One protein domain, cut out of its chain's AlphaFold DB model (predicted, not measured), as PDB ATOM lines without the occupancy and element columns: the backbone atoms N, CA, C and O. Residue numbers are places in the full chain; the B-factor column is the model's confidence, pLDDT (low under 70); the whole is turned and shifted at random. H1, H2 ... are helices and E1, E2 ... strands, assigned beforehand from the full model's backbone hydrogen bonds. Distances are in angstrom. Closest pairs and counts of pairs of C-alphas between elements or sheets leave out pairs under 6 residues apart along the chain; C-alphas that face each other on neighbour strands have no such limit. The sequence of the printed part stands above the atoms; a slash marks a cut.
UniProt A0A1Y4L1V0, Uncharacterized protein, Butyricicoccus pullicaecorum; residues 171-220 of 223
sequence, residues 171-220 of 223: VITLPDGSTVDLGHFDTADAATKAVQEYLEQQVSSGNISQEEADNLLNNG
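This is residues 171 to 220 of the 223 residues of an uncharacterized protein of Butyricicoccus pullicaecorum (UniProt A0A1Y4L1V0). A helical hairpin of one long helix, H1, and a shorter one, H2, side by side, has a small two-strand hairpin, E1 and E2, over one side of it, with little contact between the two hairpins. H1 runs along the longest axis, and the link from E2 leads to its first end. The printed part has 50 residues, with two named strands followed by two named helices in the order E1, E2, H1, H2; the sheet, E1 - E2, is antiparallel, and the class is mostly helix. The whole is compact, with a radius of gyration of the C-alphas of 10.5 A, and only just elongated, with spans of 30 by 19 by 18 A.

E1 is residues 171 to 173, 6.7 A from first to last C-alpha, beginning at C-alpha 171 at (12.544, -54.611, 7.962). E2 is residues 179 to 181, 6.6 A long. H1 is residues 188 to 204, 24.2 A long, with C-alpha 188 at (7.195, -61.888, -1.274). H2 is residues 210 to 219, 14.2 A long, ending at C-alpha 219 at (19.281, -52.580, -2.886).

E1 and E2 form an antiparallel hairpin at 162 degrees, with N 172 and O 180 within hydrogen-bond range at 2.8 A. The closest C-alphas of E1 and H1, those of Ile 172 and Val 195, are 7.7 A apart. H1 and H2 form a helical hairpin. They touch, the closest C-alphas being those of Leu 199 and Ala 213 at 5.7 A, and run opposite ways at a shallow tilt of 22 degrees. E2 and H2 are apart; E1 and H2 are only just apart, at 8.1 A. In H1 and H2 every O i to N i+4 pair is within hydrogen-bond range.

The two C-alphas farthest apart, those of Asp 186 and Gly 206, are 30.0 A apart. The printed part has no cut. The links E1 to E2 and H1 to H2 are tight, and E2 to H1 is short. The mean pLDDT of the printed part is 78.5; residues 183, 185 to 186, 188 and 219 to 220 are under 70.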
ATOM      1  N   VAL A 171      11.954 -55.789   7.314       74.06
ATOM      2  CA  VAL A 171      12.544 -54.611   7.962       74.06
ATOM      3  C   VAL A 171      13.213 -53.713   6.922       74.06
ATOM      4  O   VAL A 171      14.056 -54.156   6.148       74.06
ATOM      5  N   ILE A 172      12.871 -52.425   6.927       76.12
ATOM      6  CA  ILE A 172      13.500 -51.397   6.089       76.12
ATOM      7  C   ILE A 172      14.469 -50.593   6.947       76.12
ATOM      8  O   ILE A 172      14.084 -50.082   7.995       76.12
ATOM      9  N   THR A 173      15.705 -50.420   6.480       78.44
ATOM     10  CA  THR A 173      16.640 -49.445   7.060       78.44
ATOM     11  C   THR A 173      16.604 -48.168   6.229       78.44
ATOM     12  O   THR A 173      16.889 -48.198   5.034       78.44
ATOM     13  N   LEU A 174      16.230 -47.050   6.844       77.94
ATOM     14  CA  LEU A 174      16.173 -45.739   6.203       77.94
ATOM     15  C   LEU A 174      17.572 -45.094   6.096       77.94
ATOM     16  O   LEU A 174      18.495 -45.501   6.809       77.94
ATOM     17  N   PRO A 175      17.757 -44.060   5.247       71.69
ATOM     18  CA  PRO A 175      19.057 -43.401   5.061       71.69
ATOM     19  C   PRO A 175      19.628 -42.754   6.330       71.69
ATOM     20  O   PRO A 175      20.839 -42.575   6.447       71.69
ATOM     21  N   ASP A 176      18.769 -42.412   7.293       74.88
ATOM     22  CA  ASP A 176      19.156 -41.881   8.602       74.88
ATOM     23  C   ASP A 176      19.630 -42.967   9.591       74.88
ATOM     24  O   ASP A 176      20.029 -42.649  10.714       74.88
ATOM     25  N   GLY A 177      19.612 -44.237   9.175       72.44
ATOM     26  CA  GLY A 177      19.992 -45.400   9.975       72.44
ATOM     27  C   GLY A 177      18.883 -45.930  10.885       72.44
ATOM     28  O   GLY A 177      19.123 -46.882  11.628       72.44
ATOM     29  N   SER A 178      17.684 -45.340  10.860       76.12
ATOM     30  CA  SER A 178      16.530 -45.881  11.578       76.12
ATOM     31  C   SER A 178      15.964 -47.114  10.869       76.12
ATOM     32  O   SER A 178      16.064 -47.250   9.650       76.12
ATOM     33  N   THR A 179      15.375 -48.031  11.638       77.06
ATOM     34  CA  THR A 179      14.739 -49.237  11.103       77.06
ATOM     35  C   THR A 179      13.233 -49.192  11.302       77.06
ATOM     36  O   THR A 179      12.730 -48.755  12.341       77.06
ATOM     37  N   VAL A 180      12.506 -49.651  10.290       76.50
ATOM     38  CA  VAL A 180      11.052 -49.759  10.300       76.50
ATOM     39  C   VAL A 180      10.678 -51.195   9.999       76.50
ATOM     40  O   VAL A 180      10.989 -51.716   8.933       76.50
ATOM     41  N   ASP A 181      10.016 -51.822  10.962       81.50
ATOM     42  CA  ASP A 181       9.478 -53.167  10.830       81.50
ATOM     43  C   ASP A 181       8.063 -53.088  10.242       81.50
ATOM     44  O   ASP A 181       7.153 -52.525  10.857       81.50
ATOM     45  N   LEU A 182       7.894 -53.608   9.026       77.94
ATOM     46  CA  LEU A 182       6.600 -53.703   8.351       77.94
ATOM     47  C   LEU A 182       5.844 -54.987   8.714       77.94
ATOM     48  O   LEU A 182       4.693 -55.156   8.307       77.94
ATOM     49  N   GLY A 183       6.460 -55.858   9.515       68.25
ATOM     50  CA  GLY A 183       5.885 -57.111   9.967       68.25
ATOM     51  C   GLY A 183       6.013 -58.241   8.951       68.25
ATOM     52  O   GLY A 183       6.812 -58.208   8.010       68.25
ATOM     53  N   HIS A 184       5.216 -59.279   9.186       77.31
ATOM     54  CA  HIS A 184       5.224 -60.510   8.410       77.31
ATOM     55  C   HIS A 184       4.208 -60.462   7.263       77.31
ATOM     56  O   HIS A 184       3.073 -60.011   7.444       77.31
ATOM     57  N   PHE A 185       4.607 -60.989   6.105       69.88
ATOM     58  CA  PHE A 185       3.761 -61.118   4.924       69.88
ATOM     59  C   PHE A 185       3.771 -62.559   4.422       69.88
ATOM     60  O   PHE A 185       4.827 -63.172   4.296       69.88
ATOM     61  N   ASP A 186       2.595 -63.058   4.038       67.38
ATOM     62  CA  ASP A 186       2.426 -64.435   3.553       67.38
ATOM     63  C   ASP A 186       3.136 -64.703   2.209       67.38
ATOM     64  O   ASP A 186       3.299 -65.851   1.800       67.38
ATOM     65  N   THR A 187       3.520 -63.652   1.470       70.38
ATOM     66  CA  THR A 187       4.171 -63.756   0.155       70.38
ATOM     67  C   THR A 187       5.178 -62.629  -0.065       70.38
ATOM     68  O   THR A 187       4.976 -61.509   0.410       70.38
ATOM     69  N   ALA A 188       6.218 -62.898  -0.862       69.38
ATOM     70  CA  ALA A 188       7.195 -61.888  -1.274       69.38
ATOM     71  C   ALA A 188       6.533 -60.709  -2.012       69.38
ATOM     72  O   ALA A 188       6.856 -59.561  -1.734       69.38
ATOM     73  N   ASP A 189       5.539 -60.969  -2.868       75.75
ATOM     74  CA  ASP A 189       4.802 -59.915  -3.582       75.75
ATOM     75  C   ASP A 189       4.052 -58.974  -2.621       75.75
ATOM     76  O   ASP A 189       4.019 -57.759  -2.833       75.75
ATOM     77  N   ALA A 190       3.461 -59.517  -1.548       76.50
ATOM     78  CA  ALA A 190       2.800 -58.714  -0.521       76.50
ATOM     79  C   ALA A 190       3.805 -57.867   0.274       76.50
ATOM     80  O   ALA A 190       3.533 -56.689   0.516       76.50
ATOM     81  N   ALA A 191       4.974 -58.426   0.603       74.06
ATOM     82  CA  ALA A 191       6.065 -57.688   1.238       74.06
ATOM     83  C   ALA A 191       6.584 -56.559   0.333       74.06
ATOM     84  O   ALA A 191       6.633 -55.404   0.752       74.06
ATOM     85  N   THR A 192       6.886 -56.848  -0.937       79.19
ATOM     86  CA  THR A 192       7.355 -55.847  -1.911       79.19
ATOM     87  C   THR A 192       6.342 -54.721  -2.094       79.19
ATOM     88  O   THR A 192       6.720 -53.550  -2.100       79.19
ATOM     89  N   LYS A 193       5.045 -55.045  -2.180       83.62
ATOM     90  CA  LYS A 193       3.988 -54.031  -2.286       83.62
ATOM     91  C   LYS A 193       3.914 -53.152  -1.038       83.62
ATOM     92  O   LYS A 193       3.773 -51.941  -1.170       83.62
ATOM     93  N   ALA A 194       4.040 -53.736   0.153       81.50
ATOM     94  CA  ALA A 194       4.033 -52.984   1.404       81.50
ATOM     95  C   ALA A 194       5.259 -52.064   1.540       81.50
ATOM     96  O   ALA A 194       5.113 -50.910   1.944       81.50
ATOM     97  N   VAL A 195       6.446 -52.535   1.139       82.88
ATOM     98  CA  VAL A 195       7.667 -51.714   1.069       82.88
ATOM     99  C   VAL A 195       7.463 -50.542   0.108       82.88
ATOM    100  O   VAL A 195       7.741 -49.400   0.469       82.88
ATOM    101  N   GLN A 196       6.922 -50.798  -1.085       83.94
ATOM    102  CA  GLN A 196       6.658 -49.752  -2.071       83.94
ATOM    103  C   GLN A 196       5.660 -48.707  -1.544       83.94
ATOM    104  O   GLN A 196       5.945 -47.510  -1.597       83.94
ATOM    105  N   GLU A 197       4.529 -49.139  -0.976       87.38
ATOM    106  CA  GLU A 197       3.520 -48.239  -0.398       87.38
ATOM    107  C   GLU A 197       4.101 -47.381   0.735       87.38
ATOM    108  O   GLU A 197       3.818 -46.183   0.822       87.38
ATOM    109  N   TYR A 198       4.938 -47.969   1.594       85.81
ATOM    110  CA  TYR A 198       5.606 -47.248   2.672       85.81
ATOM    111  C   TYR A 198       6.566 -46.176   2.135       85.81
ATOM    112  O   TYR A 198       6.512 -45.023   2.573       85.81
ATOM    113  N   LEU A 199       7.406 -46.513   1.156       83.81
ATOM    114  CA  LEU A 199       8.357 -45.570   0.563       83.81
ATOM    115  C   LEU A 199       7.647 -44.431  -0.180       83.81
ATOM    116  O   LEU A 199       8.017 -43.270  -0.004       83.81
ATOM    117  N   GLU A 200       6.570 -44.717  -0.915       86.06
ATOM    118  CA  GLU A 200       5.736 -43.691  -1.562       86.06
ATOM    119  C   GLU A 200       5.145 -42.698  -0.543       86.06
ATOM    120  O   GLU A 200       5.095 -41.487  -0.798       86.06
ATOM    121  N   GLN A 201       4.744 -43.175   0.642       86.62
ATOM    122  CA  GLN A 201       4.281 -42.311   1.733       86.62
ATOM    123  C   GLN A 201       5.409 -41.453   2.318       86.62
ATOM    124  O   GLN A 201       5.180 -40.273   2.605       86.62
ATOM    125  N   GLN A 202       6.615 -42.004   2.482       82.06
ATOM    126  CA  GLN A 202       7.769 -41.249   2.983       82.06
ATOM    127  C   GLN A 202       8.210 -40.162   1.992       82.06
ATOM    128  O   GLN A 202       8.490 -39.037   2.414       82.06
ATOM    129  N   VAL A 203       8.181 -40.454   0.685       86.06
ATOM    130  CA  VAL A 203       8.434 -39.465  -0.378       86.06
ATOM    131  C   VAL A 203       7.362 -38.377  -0.371       86.06
ATOM    132  O   VAL A 203       7.677 -37.187  -0.363       86.06
ATOM    133  N   SER A 204       6.087 -38.768  -0.299       87.44
ATOM    134  CA  SER A 204       4.962 -37.822  -0.258       87.44
ATOM    135  C   SER A 204       4.990 -36.919   0.979       87.44
ATOM    136  O   SER A 204       4.570 -35.765   0.916       87.44
ATOM    137  N   SER A 205       5.501 -37.434   2.101       85.94
ATOM    138  CA  SER A 205       5.659 -36.689   3.356       85.94
ATOM    139  C   SER A 205       6.915 -35.811   3.381       85.94
ATOM    140  O   SER A 205       7.071 -35.007   4.299       85.94
ATOM    141  N   GLY A 206       7.798 -35.934   2.381       84.81
ATOM    142  CA  GLY A 206       9.059 -35.196   2.293       84.81
ATOM    143  C   GLY A 206      10.141 -35.682   3.261       84.81
ATOM    144  O   GLY A 206      11.101 -34.955   3.496       84.81
ATOM    145  N   ASN A 207       9.983 -36.883   3.827       80.62
ATOM    146  CA  ASN A 207      10.951 -37.472   4.754       80.62
ATOM    147  C   ASN A 207      12.143 -38.091   4.015       80.62
ATOM    148  O   ASN A 207      13.250 -38.091   4.544       80.62
ATOM    149  N   ILE A 208      11.913 -38.593   2.798       81.25
ATOM    150  CA  ILE A 208      12.944 -39.102   1.884       81.25
ATOM    151  C   ILE A 208      12.683 -38.575   0.466       81.25
ATOM    152  O   ILE A 208      11.568 -38.174   0.129       81.25
ATOM    153  N   SER A 209      13.706 -38.573  -0.378       85.62
ATOM    154  CA  SER A 209      13.603 -38.265  -1.805       85.62
ATOM    155  C   SER A 209      13.208 -39.494  -2.632       85.62
ATOM    156  O   SER A 209      13.376 -40.636  -2.206       85.62
ATOM    157  N   GLN A 210      12.711 -39.266  -3.853       85.56
ATOM    158  CA  GLN A 210      12.397 -40.354  -4.785       85.56
ATOM    159  C   GLN A 210      13.638 -41.201  -5.117       85.56
ATOM    160  O   GLN A 210      13.541 -42.414  -5.217       85.56
ATOM    161  N   GLU A 211      14.812 -40.573  -5.231       84.88
ATOM    162  CA  GLU A 211      16.072 -41.270  -5.510       84.88
ATOM    163  C   GLU A 211      16.491 -42.186  -4.347       84.88
ATOM    164  O   GLU A 211      16.969 -43.296  -4.574       84.88
ATOM    165  N   GLU A 212      16.256 -41.765  -3.099       81.38
ATOM    166  CA  GLU A 212      16.487 -42.600  -1.913       81.38
ATOM    167  C   GLU A 212      15.507 -43.776  -1.845       81.38
ATOM    168  O   GLU A 212      15.925 -44.898  -1.566       81.38
ATOM    169  N   ALA A 213      14.228 -43.552  -2.157       81.69
ATOM    170  CA  ALA A 213      13.233 -44.620  -2.242       81.69
ATOM    171  C   ALA A 213      13.584 -45.659  -3.322       81.69
ATOM    172  O   ALA A 213      13.552 -46.861  -3.058       81.69
ATOM    173  N   ASP A 214      13.983 -45.210  -4.515       81.94
ATOM    174  CA  ASP A 214      14.372 -46.093  -5.619       81.94
ATOM    175  C   ASP A 214      15.647 -46.888  -5.280       81.94
ATOM    176  O   ASP A 214      15.789 -48.050  -5.661       81.94
ATOM    177  N   ASN A 215      16.582 -46.287  -4.538       80.56
ATOM    178  CA  ASN A 215      17.787 -46.966  -4.064       80.56
ATOM    179  C   ASN A 215      17.445 -48.063  -3.040       80.56
ATOM    180  O   ASN A 215      17.932 -49.185  -3.166       80.56
ATOM    181  N   LEU A 216      16.542 -47.780  -2.096       80.25
ATOM    182  CA  LEU A 216      16.057 -48.764  -1.120       80.25
ATOM    183  C   LEU A 216      15.310 -49.931  -1.780       80.25
ATOM    184  O   LEU A 216      15.484 -51.070  -1.360       80.25
ATOM    185  N   LEU A 217      14.535 -49.677  -2.838       78.88
ATOM    186  CA  LEU A 217      13.864 -50.736  -3.605       78.88
ATOM    187  C   LEU A 217      14.841 -51.605  -4.405       78.88
ATOM    188  O   LEU A 217      14.631 -52.809  -4.518       78.88
ATOM    189  N   ASN A 218      15.901 -51.013  -4.959       73.19
ATOM    190  CA  ASN A 218      16.871 -51.734  -5.790       73.19
ATOM    191  C   ASN A 218      17.948 -52.475  -4.980       73.19
ATOM    192  O   ASN A 218      18.489 -53.464  -5.468       73.19
ATOM    193  N   ASN A 219      18.261 -52.001  -3.769       64.62
ATOM    194  CA  ASN A 219      19.281 -52.580  -2.886       64.62
ATOM    195  C   ASN A 219      18.699 -53.315  -1.666       64.62
ATOM    196  O   ASN A 219      19.463 -53.849  -0.861       64.62
ATOM    197  N   GLY A 220      17.372 -53.344  -1.508       55.84
ATOM    198  CA  GLY A 220      16.700 -54.081  -0.444       55.84
ATOM    199  C   GLY A 220      16.960 -55.579  -0.578       55.84
ATOM    200  O   GLY A 220      16.441 -56.228  -1.483       55.84
TER     201      GLY A 220